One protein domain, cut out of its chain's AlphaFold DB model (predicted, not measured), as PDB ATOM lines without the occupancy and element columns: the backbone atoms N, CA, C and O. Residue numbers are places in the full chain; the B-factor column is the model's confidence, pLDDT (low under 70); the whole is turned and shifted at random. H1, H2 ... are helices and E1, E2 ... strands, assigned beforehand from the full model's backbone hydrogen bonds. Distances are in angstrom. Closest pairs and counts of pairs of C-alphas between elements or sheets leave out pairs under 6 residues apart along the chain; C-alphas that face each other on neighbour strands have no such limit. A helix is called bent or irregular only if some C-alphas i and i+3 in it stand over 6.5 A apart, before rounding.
ATOM      1  N   TYR A  22      -7.912  18.372   7.781       97.38
ATOM      2  CA  TYR A  22      -6.468  18.213   7.737       97.38
ATOM      3  C   TYR A  22      -5.813  19.576   7.949       97.38
ATOM      4  O   TYR A  22      -6.246  20.581   7.382       97.38
ATOM      5  N   SER A  23      -4.785  19.612   8.794       96.75
ATOM      6  CA  SER A  23      -3.890  20.766   8.898       96.75
ATOM      7  C   SER A  23      -2.898  20.737   7.742       96.75
ATOM      8  O   SER A  23      -2.541  19.657   7.281       96.75
ATOM      9  N   SER A  24      -2.413  21.912   7.339       96.44
ATOM     10  CA  SER A  24      -1.360  22.057   6.329       96.44
ATOM     11  C   SER A  24      -0.199  21.069   6.515       96.44
ATOM     12  O   SER A  24       0.377  20.924   7.602       96.44
ATOM     13  N   ASP A  25       0.191  20.429   5.415       95.00
ATOM     14  CA  ASP A  25       1.346  19.544   5.331       95.00
ATOM     15  C   ASP A  25       2.126  19.773   4.020       95.00
ATOM     16  O   ASP A  25       1.818  20.669   3.234       95.00
ATOM     17  N   ARG A  26       3.214  19.019   3.824       94.25
ATOM     18  CA  ARG A  26       4.093  19.124   2.641       94.25
ATOM     19  C   ARG A  26       4.081  17.869   1.767       94.25
ATOM     20  O   ARG A  26       4.927  17.738   0.880       94.25
ATOM     21  N   PHE A  27       3.186  16.925   2.036       95.69
ATOM     22  CA  PHE A  27       3.024  15.731   1.232       95.69
ATOM     23  C   PHE A  27       2.504  16.107  -0.156       95.69
ATOM     24  O   PHE A  27       1.721  17.032  -0.344       95.69
ATOM     25  N   GLN A  28       3.007  15.386  -1.154       94.75
ATOM     26  CA  GLN A  28       2.666  15.598  -2.565       94.75
ATOM     27  C   GLN A  28       1.981  14.375  -3.178       94.75
ATOM     28  O   GLN A  28       1.557  14.403  -4.330       94.75
ATOM     29  N   LYS A  29       1.928  13.268  -2.432       94.44
ATOM     30  CA  LYS A  29       1.371  11.992  -2.873       94.44
ATOM     31  C   LYS A  29       0.452  11.428  -1.786       94.44
ATOM     32  O   LYS A  29       0.811  11.535  -0.615       94.44
ATOM     33  N   PRO A  30      -0.654  10.763  -2.168       93.38
ATOM     34  CA  PRO A  30      -1.110  10.564  -3.551       93.38
ATOM     35  C   PRO A  30      -1.633  11.845  -4.220       93.38
ATOM     36  O   PRO A  30      -1.621  11.923  -5.445       93.38
ATOM     37  N   TYR A  31      -1.997  12.859  -3.437       94.00
ATOM     38  CA  TYR A  31      -2.358  14.193  -3.902       94.00
ATOM     39  C   TYR A  31      -1.808  15.253  -2.930       94.00
ATOM     40  O   TYR A  31      -1.640  14.949  -1.748       94.00
ATOM     41  N   PRO A  32      -1.480  16.466  -3.407       95.50
ATOM     42  CA  PRO A  32      -1.059  17.564  -2.542       95.50
ATOM     43  C   PRO A  32      -2.206  18.108  -1.686       95.50
ATOM     44  O   PRO A  32      -3.355  18.098  -2.125       95.50
ATOM     45  N   PHE A  33      -1.862  18.677  -0.529       97.69
ATOM     46  CA  PHE A  33      -2.795  19.413   0.326       97.69
ATOM     47  C   PHE A  33      -3.496  20.556  -0.427       97.69
ATOM     48  O   PHE A  33      -2.854  21.359  -1.121       97.69
ATOM     49  N   LYS A  34      -4.807  20.690  -0.217       96.62
ATOM     50  CA  LYS A  34      -5.646  21.750  -0.780       96.62
ATOM     51  C   LYS A  34      -6.314  22.560   0.328       96.62
ATOM     52  O   LYS A  34      -7.210  22.098   1.017       96.62
ATOM     53  N   ALA A  35      -5.960  23.841   0.426       97.88
ATOM     54  CA  ALA A  35      -6.623  24.747   1.359       97.88
ATOM     55  C   ALA A  35      -8.070  25.042   0.920       97.88
ATOM     56  O   ALA A  35      -8.305  25.823  -0.013       97.88
ATOM     57  N   ASP A  36      -9.042  24.469   1.625       98.06
ATOM     58  CA  ASP A  36     -10.458  24.822   1.501       98.06
ATOM     59  C   ASP A  36     -10.796  26.012   2.407       98.06
ATOM     60  O   ASP A  36     -11.486  26.944   1.980       98.06
ATOM     61  N   ILE A  37     -10.217  26.029   3.610       98.31
ATOM     62  CA  ILE A  37     -10.381  27.056   4.642       98.31
ATOM     63  C   ILE A  37      -9.037  27.751   4.863       98.31
ATOM     64  O   ILE A  37      -8.001  27.094   4.957       98.31
ATOM     65  N   ALA A  38      -9.048  29.081   4.960       98.19
ATOM     66  CA  ALA A  38      -7.868  29.862   5.313       98.19
ATOM     67  C   ALA A  38      -8.223  30.913   6.363       98.19
ATOM     68  O   ALA A  38      -9.224  31.616   6.240       98.19
ATOM     69  N   VAL A  39      -7.394  31.017   7.393       98.19
ATOM     70  CA  VAL A  39      -7.611  31.866   8.560       98.19
ATOM     71  C   VAL A  39      -6.461  32.849   8.666       98.19
ATOM     72  O   VAL A  39      -5.319  32.430   8.828       98.19
ATOM     73  N   ALA A  40      -6.750  34.146   8.581       98.38
ATOM     74  CA  ALA A  40      -5.766  35.176   8.872       98.38
ATOM     75  C   ALA A  40      -5.471  35.168  10.375       98.38
ATOM     76  O   ALA A  40      -6.387  35.235  11.194       98.38
ATOM     77  N   VAL A  41      -4.193  35.091  10.739       97.94
ATOM     78  CA  VAL A  41      -3.761  35.059  12.146       97.94
ATOM     79  C   VAL A  41      -2.887  36.254  12.518       97.94
ATOM     80  O   VAL A  41      -2.335  36.287  13.613       97.94
ATOM     81  N   ASP A  42      -2.811  37.270  11.652       98.19
ATOM     82  CA  ASP A  42      -2.003  38.481  11.848       98.19
ATOM     83  C   ASP A  42      -2.249  39.161  13.202       98.19
ATOM     84  O   ASP A  42      -1.306  39.509  13.908       98.19
ATOM     85  N   SER A  43      -3.518  39.309  13.594       97.38
ATOM     86  CA  SER A  43      -3.917  39.993  14.831       97.38
ATOM     87  C   SER A  43      -3.561  39.229  16.109       97.38
ATOM     88  O   SER A  43      -3.525  39.818  17.187       97.38
ATOM     89  N   VAL A  44      -3.300  37.923  16.006       97.31
ATOM     90  CA  VAL A  44      -3.022  37.034  17.146       97.31
ATOM     91  C   VAL A  44      -1.657  36.356  17.050       97.31
ATOM     92  O   VAL A  44      -1.333  35.519  17.892       97.31
ATOM     93  N   PHE A  45      -0.841  36.719  16.060       98.12
ATOM     94  CA  PHE A  45       0.427  36.055  15.781       98.12
ATOM     95  C   PHE A  45       1.379  36.100  16.985       98.12
ATOM     96  O   PHE A  45       1.878  35.062  17.415       98.12
ATOM     97  N   GLU A  46       1.550  37.269  17.612       97.88
ATOM     98  CA  GLU A  46       2.390  37.408  18.813       97.88
ATOM     99  C   GLU A  46       1.876  36.553  19.980       97.88
ATOM    100  O   GLU A  46       2.662  35.885  20.646       97.88
ATOM    101  N   LYS A  47       0.552  36.469  20.167       98.00
ATOM    102  CA  LYS A  47      -0.050  35.603  21.191       98.00
ATOM    103  C   LYS A  47       0.227  34.122  20.918       98.00
ATOM    104  O   LYS A  47       0.404  33.352  21.859       98.00
ATOM    105  N   LYS A  48       0.275  33.703  19.647       96.81
ATOM    106  CA  LYS A  48       0.678  32.336  19.282       96.81
ATOM    107  C   LYS A  48       2.150  32.094  19.609       96.81
ATOM    108  O   LYS A  48       2.454  31.047  20.168       96.81
ATOM    109  N   VAL A  49       3.036  33.050  19.318       97.25
ATOM    110  CA  VAL A  49       4.455  32.973  19.716       97.25
ATOM    111  C   VAL A  49       4.577  32.803  21.229       97.25
ATOM    112  O   VAL A  49       5.272  31.895  21.675       97.25
ATOM    113  N   ASP A  50       3.845  33.589  22.019       96.88
ATOM    114  CA  ASP A  50       3.864  33.475  23.482       96.88
ATOM    115  C   ASP A  50       3.320  32.119  23.969       96.88
ATOM    116  O   ASP A  50       3.881  31.510  24.879       96.88
ATOM    117  N   ALA A  51       2.274  31.587  23.328       96.88
ATOM    118  CA  ALA A  51       1.764  30.250  23.637       96.88
ATOM    119  C   ALA A  51       2.804  29.151  23.358       96.88
ATOM    120  O   ALA A  51       2.899  28.187  24.112       96.88
ATOM    121  N   LEU A  52       3.611  29.296  22.305       95.38
ATOM    122  CA  LEU A  52       4.675  28.344  21.969       95.38
ATOM    123  C   LEU A  52       5.888  28.478  22.891       95.38
ATOM    124  O   LEU A  52       6.525  27.472  23.202       95.38
ATOM    125  N   MET A  53       6.185  29.693  23.361       95.62
ATOM    126  CA  MET A  53       7.189  29.925  24.404       95.62
ATOM    127  C   MET A  53       6.852  29.157  25.685       95.62
ATOM    128  O   MET A  53       7.757  28.634  26.326       95.62
ATOM    129  N   ALA A  54       5.565  29.047  26.031       95.00
ATOM    130  CA  ALA A  54       5.110  28.298  27.203       95.00
ATOM    131  C   ALA A  54       5.240  26.766  27.056       95.00
ATOM    132  O   ALA A  54       5.141  26.041  28.045       95.00
ATOM    133  N   LEU A  55       5.465  26.253  25.840       93.50
ATOM    134  CA  LEU A  55       5.606  24.823  25.543       93.50
ATOM    135  C   LEU A  55       7.082  24.422  25.414       93.50
ATOM    136  O   LEU A  55       7.509  23.914  24.377       93.50
ATOM    137  N   GLU A  56       7.872  24.648  26.467       90.81
ATOM    138  CA  GLU A  56       9.339  24.538  26.410       90.81
ATOM    139  C   GLU A  56       9.846  23.195  25.867       90.81
ATOM    140  O   GLU A  56      10.701  23.178  24.979       90.81
ATOM    141  N   SER A  57       9.280  22.075  26.326       89.94
ATOM    142  CA  SER A  57       9.726  20.744  25.898       89.94
ATOM    143  C   SER A  57       9.454  20.465  24.417       89.94
ATOM    144  O   SER A  57      10.237  19.789  23.753       89.94
ATOM    145  N   GLN A  58       8.382  21.025  23.851       90.50
ATOM    146  CA  GLN A  58       8.083  20.890  22.421       90.50
ATOM    147  C   GLN A  58       8.922  21.849  21.575       90.50
ATOM    148  O   GLN A  58       9.362  21.495  20.483       90.50
ATOM    149  N   THR A  59       9.147  23.058  22.084       91.12
ATOM    150  CA  THR A  59       9.736  24.157  21.318       91.12
ATOM    151  C   THR A  59      11.264  24.153  21.339       91.12
ATOM    152  O   THR A  59      11.890  24.370  20.302       91.12
ATOM    153  N   PHE A  60      11.873  23.923  22.504       91.62
ATOM    154  CA  PHE A  60      13.323  24.039  22.703       91.62
ATOM    155  C   PHE A  60      14.010  22.695  22.910       91.62
ATOM    156  O   PHE A  60      15.190  22.565  22.595       91.62
ATOM    157  N   GLU A  61      13.285  21.697  23.414       89.00
ATOM    158  CA  GLU A  61      13.858  20.374  23.682       89.00
ATOM    159  C   GLU A  61      13.623  19.379  22.542       89.00
ATOM    160  O   GLU A  61      14.239  18.322  22.518       89.00
ATOM    161  N   GLY A  62      12.791  19.727  21.551       80.94
ATOM    162  CA  GLY A  62      12.503  18.878  20.389       80.94
ATOM    163  C   GLY A  62      11.525  17.731  20.673       80.94
ATOM    164  O   GLY A  62      11.359  16.834  19.841       80.94
ATOM    165  N   GLY A  63      10.861  17.751  21.832       85.69
ATOM    166  CA  GLY A  63       9.903  16.736  22.251       85.69
ATOM    167  C   GLY A  63      10.520  15.336  22.316       85.69
ATOM    168  O   GLY A  63      11.651  15.149  22.754       85.69
ATOM    169  N   ALA A  64       9.773  14.329  21.857       86.19
ATOM    170  CA  ALA A  64      10.191  12.925  21.926       86.19
ATOM    171  C   ALA A  64      11.391  12.568  21.022       86.19
ATOM    172  O   ALA A  64      11.962  11.492  21.177       86.19
ATOM    173  N   LEU A  65      11.757  13.441  20.076       85.06
ATOM    174  CA  LEU A  65      12.881  13.252  19.146       85.06
ATOM    175  C   LEU A  65      14.018  14.254  19.399       85.06
ATOM    176  O   LEU A  65      14.876  14.455  18.538       85.06
ATOM    177  N   GLY A  66      14.010  14.897  20.566       84.75
ATOM    178  CA  GLY A  66      15.052  15.813  20.996       84.75
ATOM    179  C   GLY A  66      16.442  15.186  21.012       84.75
ATOM    180  O   GLY A  66      16.617  14.001  21.294       84.75
ATOM    181  N   SER A  67      17.453  16.007  20.747       89.00
ATOM    182  CA  SER A  67      18.859  15.643  20.913       89.00
ATOM    183  C   SER A  67      19.622  16.799  21.553       89.00
ATOM    184  O   SER A  67      19.189  17.951  21.476       89.00
ATOM    185  N   ALA A  68      20.784  16.511  22.146       90.06
ATOM    186  CA  ALA A  68      21.651  17.547  22.707       90.06
ATOM    187  C   ALA A  68      22.031  18.615  21.662       90.06
ATOM    188  O   ALA A  68      22.110  19.796  21.989       90.06
ATOM    189  N   GLU A  69      22.204  18.217  20.397       88.88
ATOM    190  CA  GLU A  69      22.469  19.136  19.287       88.88
ATOM    191  C   GLU A  69      21.268  20.049  19.007       88.88
ATOM    192  O   GLU A  69      21.416  21.266  18.908       88.88
ATOM    193  N   THR A  70      20.059  19.482  18.944       82.62
ATOM    194  CA  THR A  70      18.826  20.253  18.721       82.62
ATOM    195  C   THR A  70      18.579  21.253  19.850       82.62
ATOM    196  O   THR A  70      18.233  22.403  19.584       82.62
ATOM    197  N   MET A  71      18.824  20.844  21.097       87.88
ATOM    198  CA  MET A  71      18.726  21.713  22.272       87.88
ATOM    199  C   MET A  71      19.759  22.841  22.244       87.88
ATOM    200  O   MET A  71      19.438  23.977  22.588       87.88
ATOM    201  N   ALA A  72      20.986  22.552  21.802       89.81
ATOM    202  CA  ALA A  72      22.055  23.542  21.693       89.81
ATOM    203  C   ALA A  72      21.816  24.576  20.577       89.81
ATOM    204  O   ALA A  72      22.382  25.668  20.625       89.81
ATOM    205  N   ALA A  73      20.976  24.264  19.583       89.88
ATOM    206  CA  ALA A  73      20.629  25.187  18.503       89.88
ATOM    207  C   ALA A  73      19.671  26.313  18.940       89.88
ATOM    208  O   ALA A  73      19.568  27.337  18.251       89.88
ATOM    209  N   ALA A  74      18.949  26.131  20.049       91.75
ATOM    210  CA  ALA A  74      18.124  27.166  20.657       91.75
ATOM    211  C   ALA A  74      18.953  28.013  21.643       91.75
ATOM    212  O   ALA A  74      19.812  27.475  22.344       91.75
ATOM    213  N   PRO A  75      18.692  29.330  21.764       94.50
ATOM    214  CA  PRO A  75      19.312  30.146  22.803       94.50
ATOM    215  C   PRO A  75      19.046  29.560  24.200       94.50
ATOM    216  O   PRO A  75      18.036  28.877  24.399       94.50
ATOM    217  N   PRO A  76      19.917  29.799  25.193       92.06
ATOM    218  CA  PRO A  76      19.748  29.239  26.531       92.06
ATOM    219  C   PRO A  76      18.560  29.866  27.276       92.06
ATOM    220  O   PRO A  76      18.140  30.985  26.984       92.06
ATOM    221  N   ALA A  77      18.040  29.162  28.289       91.44
ATOM    222  CA  ALA A  77      16.893  29.612  29.094       91.44
ATOM    223  C   ALA A  77      17.146  30.938  29.817       91.44
ATOM    224  O   ALA A  77      16.229  31.726  30.018       91.44
ATOM    225  N   SER A  78      18.409  31.212  30.140       94.75
ATOM    226  CA  SER A  78      18.862  32.472  30.725       94.75
ATOM    227  C   SER A  78      18.731  33.684  29.794       94.75
ATOM    228  O   SER A  78      18.931  34.806  30.248       94.75
ATOM    229  N   GLN A  79      18.401  33.490  28.511       96.06
ATOM    230  CA  GLN A  79      18.249  34.553  27.512       96.06
ATOM    231  C   GLN A  79      16.846  34.506  26.868       96.06
ATOM    232  O   GLN A  79      16.715  34.200  25.678       96.06
ATOM    233  N   PRO A  80      15.778  34.802  27.637       94.25
ATOM    234  CA  PRO A  80      14.390  34.630  27.195       94.25
ATOM    235  C   PRO A  80      14.037  35.467  25.958       94.25
ATOM    236  O   PRO A  80      13.380  34.963  25.050       94.25
ATOM    237  N   GLU A  81      14.544  36.697  25.863       96.31
ATOM    238  CA  GLU A  81      14.312  37.570  24.703       96.31
ATOM    239  C   GLU A  81      14.898  36.989  23.410       96.31
ATOM    240  O   GLU A  81      14.254  36.994  22.358       96.31
ATOM    241  N   LEU A  82      16.102  36.408  23.488       96.56
ATOM    242  CA  LEU A  82      16.737  35.765  22.339       96.56
ATOM    243  C   LEU A  82      16.019  34.470  21.956       96.56
ATOM    244  O   LEU A  82      15.829  34.220  20.766       96.56
ATOM    245  N   ARG A  83      15.553  33.678  22.934       95.31
ATOM    246  CA  ARG A  83      14.692  32.510  22.671       95.31
ATOM    247  C   ARG A  83      13.410  32.905  21.948       95.31
ATOM    248  O   ARG A  83      13.051  32.269  20.956       95.31
ATOM    249  N   ARG A  84      12.748  33.968  22.412       97.00
ATOM    250  CA  ARG A  84      11.516  34.471  21.804       97.00
ATOM    251  C   ARG A  84      11.746  34.915  20.365       97.00
ATOM    252  O   ARG A  84      10.998  34.499  19.486       97.00
ATOM    253  N   ALA A  85      12.798  35.691  20.104       97.25
ATOM    254  CA  ALA A  85      13.152  36.114  18.748       97.25
ATOM    255  C   ALA A  85      13.464  34.917  17.828       97.25
ATOM    256  O   ALA A  85      12.948  34.838  16.712       97.25
ATOM    257  N   TRP A  86      14.242  33.948  18.322       95.94
ATOM    258  CA  TRP A  86      14.597  32.721  17.601       95.94
ATOM    259  C   TRP A  86      13.369  31.885  17.216       95.94
ATOM    260  O   TRP A  86      13.298  31.351  16.103       95.94
ATOM    261  N   LEU A  87      12.396  31.770  18.123       96.06
ATOM    262  CA  LEU A  87      11.149  31.048  17.882       96.06
ATOM    263  C   LEU A  87      10.253  31.805  16.903       96.06
ATOM    264  O   LEU A  87       9.752  31.223  15.938       96.06
ATOM    265  N   LYS A  88      10.096  33.111  17.135       97.62
ATOM    266  CA  LYS A  88       9.274  33.995  16.312       97.62
ATOM    267  C   LYS A  88       9.684  33.921  14.845       97.62
ATOM    268  O   LYS A  88       8.833  33.630  14.014       97.62
ATOM    269  N   GLU A  89      10.971  34.075  14.530       97.38
ATOM    270  CA  GLU A  89      11.476  34.026  13.147       97.38
ATOM    271  C   GLU A  89      11.053  32.732  12.423       97.38
ATOM    272  O   GLU A  89      10.629  32.734  11.265       97.38
ATOM    273  N   ARG A  90      11.131  31.591  13.114       95.12
ATOM    274  CA  ARG A  90      10.765  30.286  12.545       95.12
ATOM    275  C   ARG A  90       9.272  30.200  12.240       95.12
ATOM    276  O   ARG A  90       8.899  29.660  11.196       95.12
ATOM    277  N   TRP A  91       8.435  30.730  13.125       96.00
ATOM    278  CA  TRP A  91       6.984  30.670  12.980       96.00
ATOM    279  C   TRP A  91       6.474  31.712  11.990       96.00
ATOM    280  O   TRP A  91       5.546  31.415  11.239       96.00
ATOM    281  N   GLU A  92       7.145  32.861  11.887       97.88
ATOM    282  CA  GLU A  92       6.896  33.847  10.836       97.88
ATOM    283  C   GLU A  92       7.135  33.210   9.473       97.88
ATOM    284  O   GLU A  92       6.249  33.237   8.625       97.88
ATOM    285  N   ARG A  93       8.285  32.547   9.274       97.75
ATOM    286  CA  ARG A  93       8.568  31.839   8.016       97.75
ATOM    287  C   ARG A  93       7.514  30.788   7.691       97.75
ATOM    288  O   ARG A  93       7.121  30.673   6.532       97.75
ATOM    289  N   ARG A  94       7.072  30.014   8.688       96.12
ATOM    290  CA  ARG A  94       6.058  28.972   8.491       96.12
ATOM    291  C   ARG A  94       4.719  29.572   8.058       96.12
ATOM    292  O   ARG A  94       4.222  29.213   6.996       96.12
ATOM    293  N   GLN A  95       4.146  30.477   8.846       97.56
ATOM    294  CA  GLN A  95       2.796  30.984   8.584       97.56
ATOM    295  C   GLN A  95       2.752  32.004   7.441       97.56
ATOM    296  O   GLN A  95       1.730  32.119   6.764       97.56
ATOM    297  N   ALA A  96       3.862  32.692   7.156       98.38
ATOM    298  CA  ALA A  96       3.986  33.499   5.946       98.38
ATOM    299  C   ALA A  96       4.060  32.636   4.684       98.38
ATOM    300  O   ALA A  96       3.498  33.011   3.654       98.38
ATOM    301  N   ALA A  97       4.706  31.465   4.752       98.12
ATOM    302  CA  ALA A  97       4.654  30.502   3.658       98.12
ATOM    303  C   ALA A  97       3.223  29.993   3.440       98.12
ATOM    304  O   ALA A  97       2.771  29.999   2.304       98.12
ATOM    305  N   GLU A  98       2.476  29.666   4.499       98.00
ATOM    306  CA  GLU A  98       1.066  29.264   4.371       98.00
ATOM    307  C   GLU A  98       0.210  30.373   3.729       98.00
ATOM    308  O   GLU A  98      -0.535  30.114   2.783       98.00
ATOM    309  N   ALA A  99       0.369  31.630   4.154       98.44
ATOM    310  CA  ALA A  99      -0.350  32.751   3.549       98.44
ATOM    311  C   ALA A  99       0.025  32.973   2.071       98.44
ATOM    312  O   ALA A  99      -0.824  33.317   1.246       98.44
ATOM    313  N   ARG A 100       1.303  32.810   1.716       98.44
ATOM    314  CA  ARG A 100       1.790  32.942   0.334       98.44
ATOM    315  C   ARG A 100       1.287  31.799  -0.547       98.44
ATOM    316  O   ARG A 100       0.689  32.062  -1.585       98.44
ATOM    317  N   ASP A 101       1.521  30.559  -0.133       97.69
ATOM    318  CA  ASP A 101       1.310  29.363  -0.953       97.69
ATOM    319  C   ASP A 101      -0.187  29.066  -1.142       97.69
ATOM    320  O   ASP A 101      -0.596  28.556  -2.185       97.69
ATOM    321  N   TYR A 102      -1.026  29.480  -0.187       98.12
ATOM    322  CA  TYR A 102      -2.478  29.286  -0.226       98.12
ATOM    323  C   TYR A 102      -3.266  30.595  -0.358       98.12
ATOM    324  O   TYR A 102      -4.442  30.666   0.017       98.12
ATOM    325  N   ARG A 103      -2.659  31.624  -0.967       98.44
ATOM    326  CA  ARG A 103      -3.313  32.914  -1.249       98.44
ATOM    327  C   ARG A 103      -4.697  32.780  -1.900       98.44
ATOM    328  O   ARG A 103      -5.598  33.485  -1.454       98.44
ATOM    329  N   PRO A 104      -4.943  31.864  -2.862       98.44
ATOM    330  CA  PRO A 104      -6.274  31.711  -3.444       98.44
ATOM    331  C   PRO A 104      -7.374  31.412  -2.416       98.44
ATOM    332  O   PRO A 104      -8.492  31.889  -2.576       98.44
ATOM    333  N   ALA A 105      -7.081  30.660  -1.349       98.19
ATOM    334  CA  ALA A 105      -8.055  30.397  -0.289       98.19
ATOM    335  C   ALA A 105      -8.341  31.651   0.546       98.19
ATOM    336  O   ALA A 105      -9.499  31.932   0.844       98.19
ATOM    337  N   LEU A 106      -7.314  32.449   0.849       98.50
ATOM    338  CA  LEU A 106      -7.484  33.738   1.525       98.50
ATOM    339  C   LEU A 106      -8.339  34.703   0.694       98.50
ATOM    340  O   LEU A 106      -9.244  35.324   1.238       98.50
ATOM    341  N   LEU A 107      -8.129  34.779  -0.623       98.44
ATOM    342  CA  LEU A 107      -8.943  35.631  -1.499       98.44
ATOM    343  C   LEU A 107     -10.415  35.191  -1.530       98.44
ATOM    344  O   LEU A 107     -11.301  36.041  -1.534       98.44
ATOM    345  N   ARG A 108     -10.694  33.878  -1.493       97.56
ATOM    346  CA  ARG A 108     -12.077  33.369  -1.421       97.56
ATOM    347  C   ARG A 108     -12.796  33.788  -0.139       97.56
ATOM    348  O   ARG A 108     -13.989  34.062  -0.193       97.56
ATOM    349  N   TRP A 109     -12.096  33.808   0.995       97.88
ATOM    350  CA  TRP A 109     -12.711  34.088   2.298       97.88
ATOM    351  C   TRP A 109     -12.712  35.570   2.679       97.88
ATOM    352  O   TRP A 109     -13.654  36.021   3.322       97.88
ATOM    353  N   TYR A 110     -11.686  36.324   2.282       97.56
ATOM    354  CA  TYR A 110     -11.482  37.719   2.688       97.56
ATOM    355  C   TYR A 110     -11.657  38.730   1.547       97.56
ATOM    356  O   TYR A 110     -11.578  39.935   1.777       97.56
ATOM    357  N   GLY A 111     -11.894  38.269   0.317       97.56
ATOM    358  CA  GLY A 111     -11.893  39.125  -0.866       97.56
ATOM    359  C   GLY A 111     -10.485  39.581  -1.256       97.56
ATOM    360  O   GLY A 111      -9.494  39.237  -0.611       97.56
ATOM    361  N   ASP A 112     -10.391  40.362  -2.332       97.69
ATOM    362  CA  ASP A 112      -9.099  40.698  -2.939       97.69
ATOM    363  C   ASP A 112      -8.213  41.552  -2.019       97.69
ATOM    364  O   ASP A 112      -7.082  41.183  -1.711       97.69
ATOM    365  N   THR A 113      -8.736  42.665  -1.503       97.75
ATOM    366  CA  THR A 113      -7.935  43.607  -0.711       97.75
ATOM    367  C   THR A 113      -7.468  43.008   0.615       97.75
ATOM    368  O   THR A 113      -6.267  42.969   0.884       97.75
ATOM    369  N   ALA A 114      -8.396  42.521   1.446       97.56
ATOM    370  CA  ALA A 114      -8.032  41.961   2.744       97.56
ATOM    371  C   ALA A 114      -7.291  40.629   2.577       97.56
ATOM    372  O   ALA A 114      -6.295  40.401   3.259       97.56
ATOM    373  N   GLY A 115      -7.699  39.800   1.612       97.94
ATOM    374  CA  GLY A 115      -7.042  38.536   1.309       97.94
ATOM    375  C   GLY A 115      -5.599  38.699   0.839       97.94
ATOM    376  O   GLY A 115      -4.783  37.863   1.205       97.94
ATOM    377  N   ASN A 116      -5.239  39.762   0.109       98.44
ATOM    378  CA  ASN A 116      -3.846  40.061  -0.260       98.44
ATOM    379  C   ASN A 116      -3.019  40.662   0.892       98.44
ATOM    380  O   ASN A 116      -1.801  40.498   0.916       98.44
ATOM    381  N   ALA A 117      -3.657  41.312   1.867       98.38
ATOM    382  CA  ALA A 117      -2.969  41.949   2.993       98.38
ATOM    383  C   ALA A 117      -2.510  40.969   4.092       98.38
ATOM    384  O   ALA A 117      -1.651  41.328   4.899       98.38
ATOM    385  N   VAL A 118      -3.056  39.745   4.130       98.69
ATOM    386  CA  VAL A 118      -2.729  38.739   5.158       98.69
ATOM    387  C   VAL A 118      -1.249  38.351   5.099       98.69
ATOM    388  O   VAL A 118      -0.773  37.896   4.048       98.69
ATOM    389  N   LYS A 119      -0.527  38.491   6.218       98.56
ATOM    390  CA  LYS A 119       0.904  38.142   6.309       98.56
ATOM    391  C   LYS A 119       1.103  36.741   6.858       98.56
ATOM    392  O   LYS A 119       1.975  36.036   6.366       98.56
ATOM    393  N   TYR A 120       0.287  36.336   7.824       98.69
ATOM    394  CA  TYR A 120       0.345  35.026   8.461       98.69
ATOM    395  C   TYR A 120      -1.023  34.353   8.396       98.69
ATOM    396  O   TYR A 120      -2.043  34.960   8.735       98.69
ATOM    397  N   ALA A 121      -1.043  33.089   7.983       98.38
ATOM    398  CA  ALA A 121      -2.266  32.305   7.899       98.38
ATOM    399  C   ALA A 121      -2.102  30.927   8.538       98.38
ATOM    400  O   ALA A 121      -0.984  30.440   8.680       98.38
ATOM    401  N   GLU A 122      -3.238  30.325   8.882       97.88
ATOM    402  CA  GLU A 122      -3.394  28.881   9.051       97.88
ATOM    403  C   GLU A 122      -4.440  28.380   8.066       97.88
ATOM    404  O   GLU A 122      -5.456  29.042   7.831       97.88
ATOM    405  N   VAL A 123      -4.191  27.220   7.468       98.44
ATOM    406  CA  VAL A 123      -5.053  26.674   6.420       98.44
ATOM    407  C   VAL A 123      -5.448  25.239   6.709       98.44
ATOM    408  O   VAL A 123      -4.688  24.472   7.303       98.44
ATOM    409  N   PHE A 124      -6.648  24.888   6.255       98.38
ATOM    410  CA  PHE A 124      -7.250  23.589   6.500       98.38
ATOM    411  C   PHE A 124      -7.917  23.045   5.238       98.38
ATOM    412  O   PHE A 124      -8.518  23.792   4.460       98.38
ATOM    413  N   GLU A 125      -7.827  21.733   5.070       98.19
ATOM    414  CA  GLU A 125      -8.524  20.968   4.035       98.19
ATOM    415  C   GLU A 125      -9.686  20.204   4.665       98.19
ATOM    416  O   GLU A 125      -9.557  19.672   5.773       98.19
ATOM    417  N   ILE A 126     -10.828  20.147   3.980       98.00
ATOM    418  CA  ILE A 126     -11.981  19.385   4.459       98.00
ATOM    419  C   ILE A 126     -11.744  17.904   4.172       98.00
ATOM    420  O   ILE A 126     -11.637  17.479   3.026       98.00
ATOM    421  N   CYS A 127     -11.698  17.096   5.229       96.06
ATOM    422  CA  CYS A 127     -11.503  15.657   5.107       96.06
ATOM    423  C   CYS A 127     -12.755  14.970   4.536       96.06
ATOM    424  O   CYS A 127     -13.883  15.199   4.984       96.06
ATOM    425  N   GLU A 128     -12.541  14.045   3.600       92.62
ATOM    426  CA  GLU A 128     -13.591  13.262   2.932       92.62
ATOM    427  C   GLU A 128     -14.402  12.355   3.875       92.62
ATOM    428  O   GLU A 128     -15.576  12.093   3.626       92.62
ATOM    429  N   TYR A 129     -13.807  11.897   4.982       91.19
ATOM    430  CA  TYR A 129     -14.446  10.963   5.918       91.19
ATOM    431  C   TYR A 129     -15.561  11.613   6.764       91.19
ATOM    432  O   TYR A 129     -16.443  10.931   7.299       91.19
ATOM    433  N   GLY A 130     -15.506  12.936   6.937       92.00
ATOM    434  CA  GLY A 130     -16.452  13.702   7.749       92.00
ATOM    435  C   GLY A 130     -17.729  14.086   7.022       92.00
ATOM    436  O   GLY A 130     -17.940  13.767   5.853       92.00
ATOM    437  N   ARG A 131     -18.593  14.835   7.717       93.31
ATOM    438  CA  ARG A 131     -19.662  15.560   7.016       93.31
ATOM    439  C   ARG A 131     -19.059  16.698   6.188       93.31
ATOM    440  O   ARG A 131     -18.088  17.313   6.621       93.31
ATOM    441  N   GLN A 132     -19.684  17.007   5.054       95.81
ATOM    442  CA  GLN A 132     -19.274  18.081   4.147       95.81
ATOM    443  C   GLN A 132     -20.028  19.376   4.496       95.81
ATOM    444  O   GLN A 132     -21.238  19.431   4.262       95.81
ATOM    445  N   PRO A 133     -19.377  20.377   5.121       96.81
ATOM    446  CA  PRO A 133     -20.045  21.608   5.526       96.81
ATOM    447  C   PRO A 133     -20.253  22.565   4.344       96.81
ATOM    448  O   PRO A 133     -19.436  22.624   3.422       96.81
ATOM    449  N   SER A 134     -21.315  23.367   4.396       96.75
ATOM    450  CA  SER A 134     -21.478  24.525   3.511       96.75
ATOM    451  C   SER A 134     -20.542  25.679   3.903       96.75
ATOM    452  O   SER A 134     -19.955  25.687   4.988       96.75
ATOM    453  N   ALA A 135     -20.437  26.706   3.053       96.19
ATOM    454  CA  ALA A 135     -19.666  27.907   3.385       96.19
ATOM    455  C   ALA A 135     -20.188  28.623   4.647       96.19
ATOM    456  O   ALA A 135     -19.393  29.121   5.442       96.19
ATOM    457  N   ASP A 136     -21.505  28.633   4.870       96.62
ATOM    458  CA  ASP A 136     -22.107  29.253   6.056       96.62
ATOM    459  C   ASP A 136     -21.827  28.443   7.322       96.62
ATOM    460  O   ASP A 136     -21.519  29.009   8.369       96.62
ATOM    461  N   GLU A 137     -21.843  27.112   7.229       96.00
ATOM    462  CA  GLU A 137     -21.438  26.250   8.342       96.00
ATOM    463  C   GLU A 137     -19.948  26.405   8.665       96.00
ATOM    464  O   GLU A 137     -19.572  26.401   9.837       96.00
ATOM    465  N   ILE A 138     -19.093  26.598   7.654       97.31
ATOM    466  CA  ILE A 138     -17.680  26.923   7.877       97.31
ATOM    467  C   ILE A 138     -17.558  28.246   8.635       97.31
ATOM    468  O   ILE A 138     -16.813  28.297   9.606       97.31
ATOM    469  N   ARG A 139     -18.317  29.291   8.283       96.69
ATOM    470  CA  ARG A 139     -18.308  30.561   9.040       96.69
ATOM    471  C   ARG A 139     -18.794  30.409  10.480       96.69
ATOM    472  O   ARG A 139     -18.319  31.128  11.350       96.69
ATOM    473  N   GLN A 140     -19.702  29.475  10.757       96.06
ATOM    474  CA  GLN A 140     -20.106  29.170  12.135       96.06
ATOM    475  C   GLN A 140     -18.983  28.483  12.923       96.06
ATOM    476  O   GLN A 140     -18.764  28.805  14.088       96.06
ATOM    477  N   LEU A 141     -18.262  27.550  12.292       95.75
ATOM    478  CA  LEU A 141     -17.130  26.844  12.904       95.75
ATOM    479  C   LEU A 141     -15.881  27.732  13.036       95.75
ATOM    480  O   LEU A 141     -15.095  27.563  13.964       95.75
ATOM    481  N   PHE A 142     -15.723  28.686  12.122       96.31
ATOM    482  CA  PHE A 142     -14.619  29.637  12.029       96.31
ATOM    483  C   PHE A 142     -15.183  31.067  12.134       96.31
ATOM    484  O   PHE A 142     -15.176  31.805  11.146       96.31
TER     485      PHE A 142
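This is residues 22 to 142 of the 148 residues of an uncharacterized protein of Planctomycetaceae bacterium (UniProt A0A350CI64). A long helix, H4, reaches from a head at one end of the model, where its last part packs beside the two-stranded ribbon E1 and E2 with H5 on E1, to a far end that holds the small helices H2 and H3. H1 runs from the head back toward that far end, crossing H4 steeply, while H6 lies at the far side of the head and residues 26 to 31 stick out as a loop. The printed part has 121 residues, with six named helices and two named strands in the order E1, H1, H2, H3, H4, H5, E2, H6; the strands are antiparallel and the class is mostly helix. The whole is loose, with a radius of gyration of the C-alphas of 16.9 A and spans of 48 by 33 by 24 A.

Begin with E1, residues 37 to 40, and E2, residues 121 to 126, antiparallel neighbours at 166 degrees. Look for N 39 and O 122 at 2.8 A, and N 124 and O 37 at 2.9 A, both within hydrogen-bond range. Residues 22 to 23 make a short antiparallel pairing with residues 124 to 125 of E2. Next find H5, residues 103 to 117: its closest C-alphas to E1 are those of Leu 106 and Ala 38, 5.4 A apart. H4, residues 80 to 101, comes closest to E2 where the C-alphas of Ala 99 and Ala 121 are 4.8 A apart. H4 and H5 are close but not clearly touching, with the C-alphas of Ala 99 and Leu 106 at 7.5 A. Farther along H4, its residues 84 to 91 alone touch H1, residues 42 to 53, which meets them with residues 49 to 53 alone. The closest C-alphas there are those of Val 49 and Lys 88, 6.0 A apart, at a steep tilt of 46 degrees, opposite ways. H2, residues 56 to 59, is close to but not clearly touching H4, with the C-alphas of Thr 59 and Leu 87 at 7.8 A. H3, residues 68 to 72, is apart from H2 and H4. H6, residues 135 to 141, is apart from H4 and H5; its closest C-alpha to E1 is that of Ile 138, 8.0 A from that of Ile 37. Every O i to N i+4 pair is within hydrogen-bond range in H3 and H6, against 6 of 8 in H1, 17 of 18 in H4 and 8 of 11 in H5; H2 is too short for such a pair.

Find C-alpha 37 at (-10.381, 27.056, 4.642), where E1 begins. H4 runs 31.5 A from C-alpha 80 at (14.390, 34.630, 27.195) to C-alpha 101 at (1.310, 29.363, -0.953). H1 spans 17.8 A and E2 16.5 A. H1 and H5 are irregular: C-alphas 43 and 46 are 7.9 A apart, and C-alphas 109 and 112 are 9.2 A apart. H6 ends at C-alpha 141, at (-17.130, 26.844, 12.904).

The two C-alphas farthest apart, those of Ser 78 and Ser 134, lie 49.3 A from each other. The printed part has no cut, and no link between its named elements is long; residues 22 to 36 hold no named element. The mean pLDDT of the printed part is 95.4, and no printed residue is under 70.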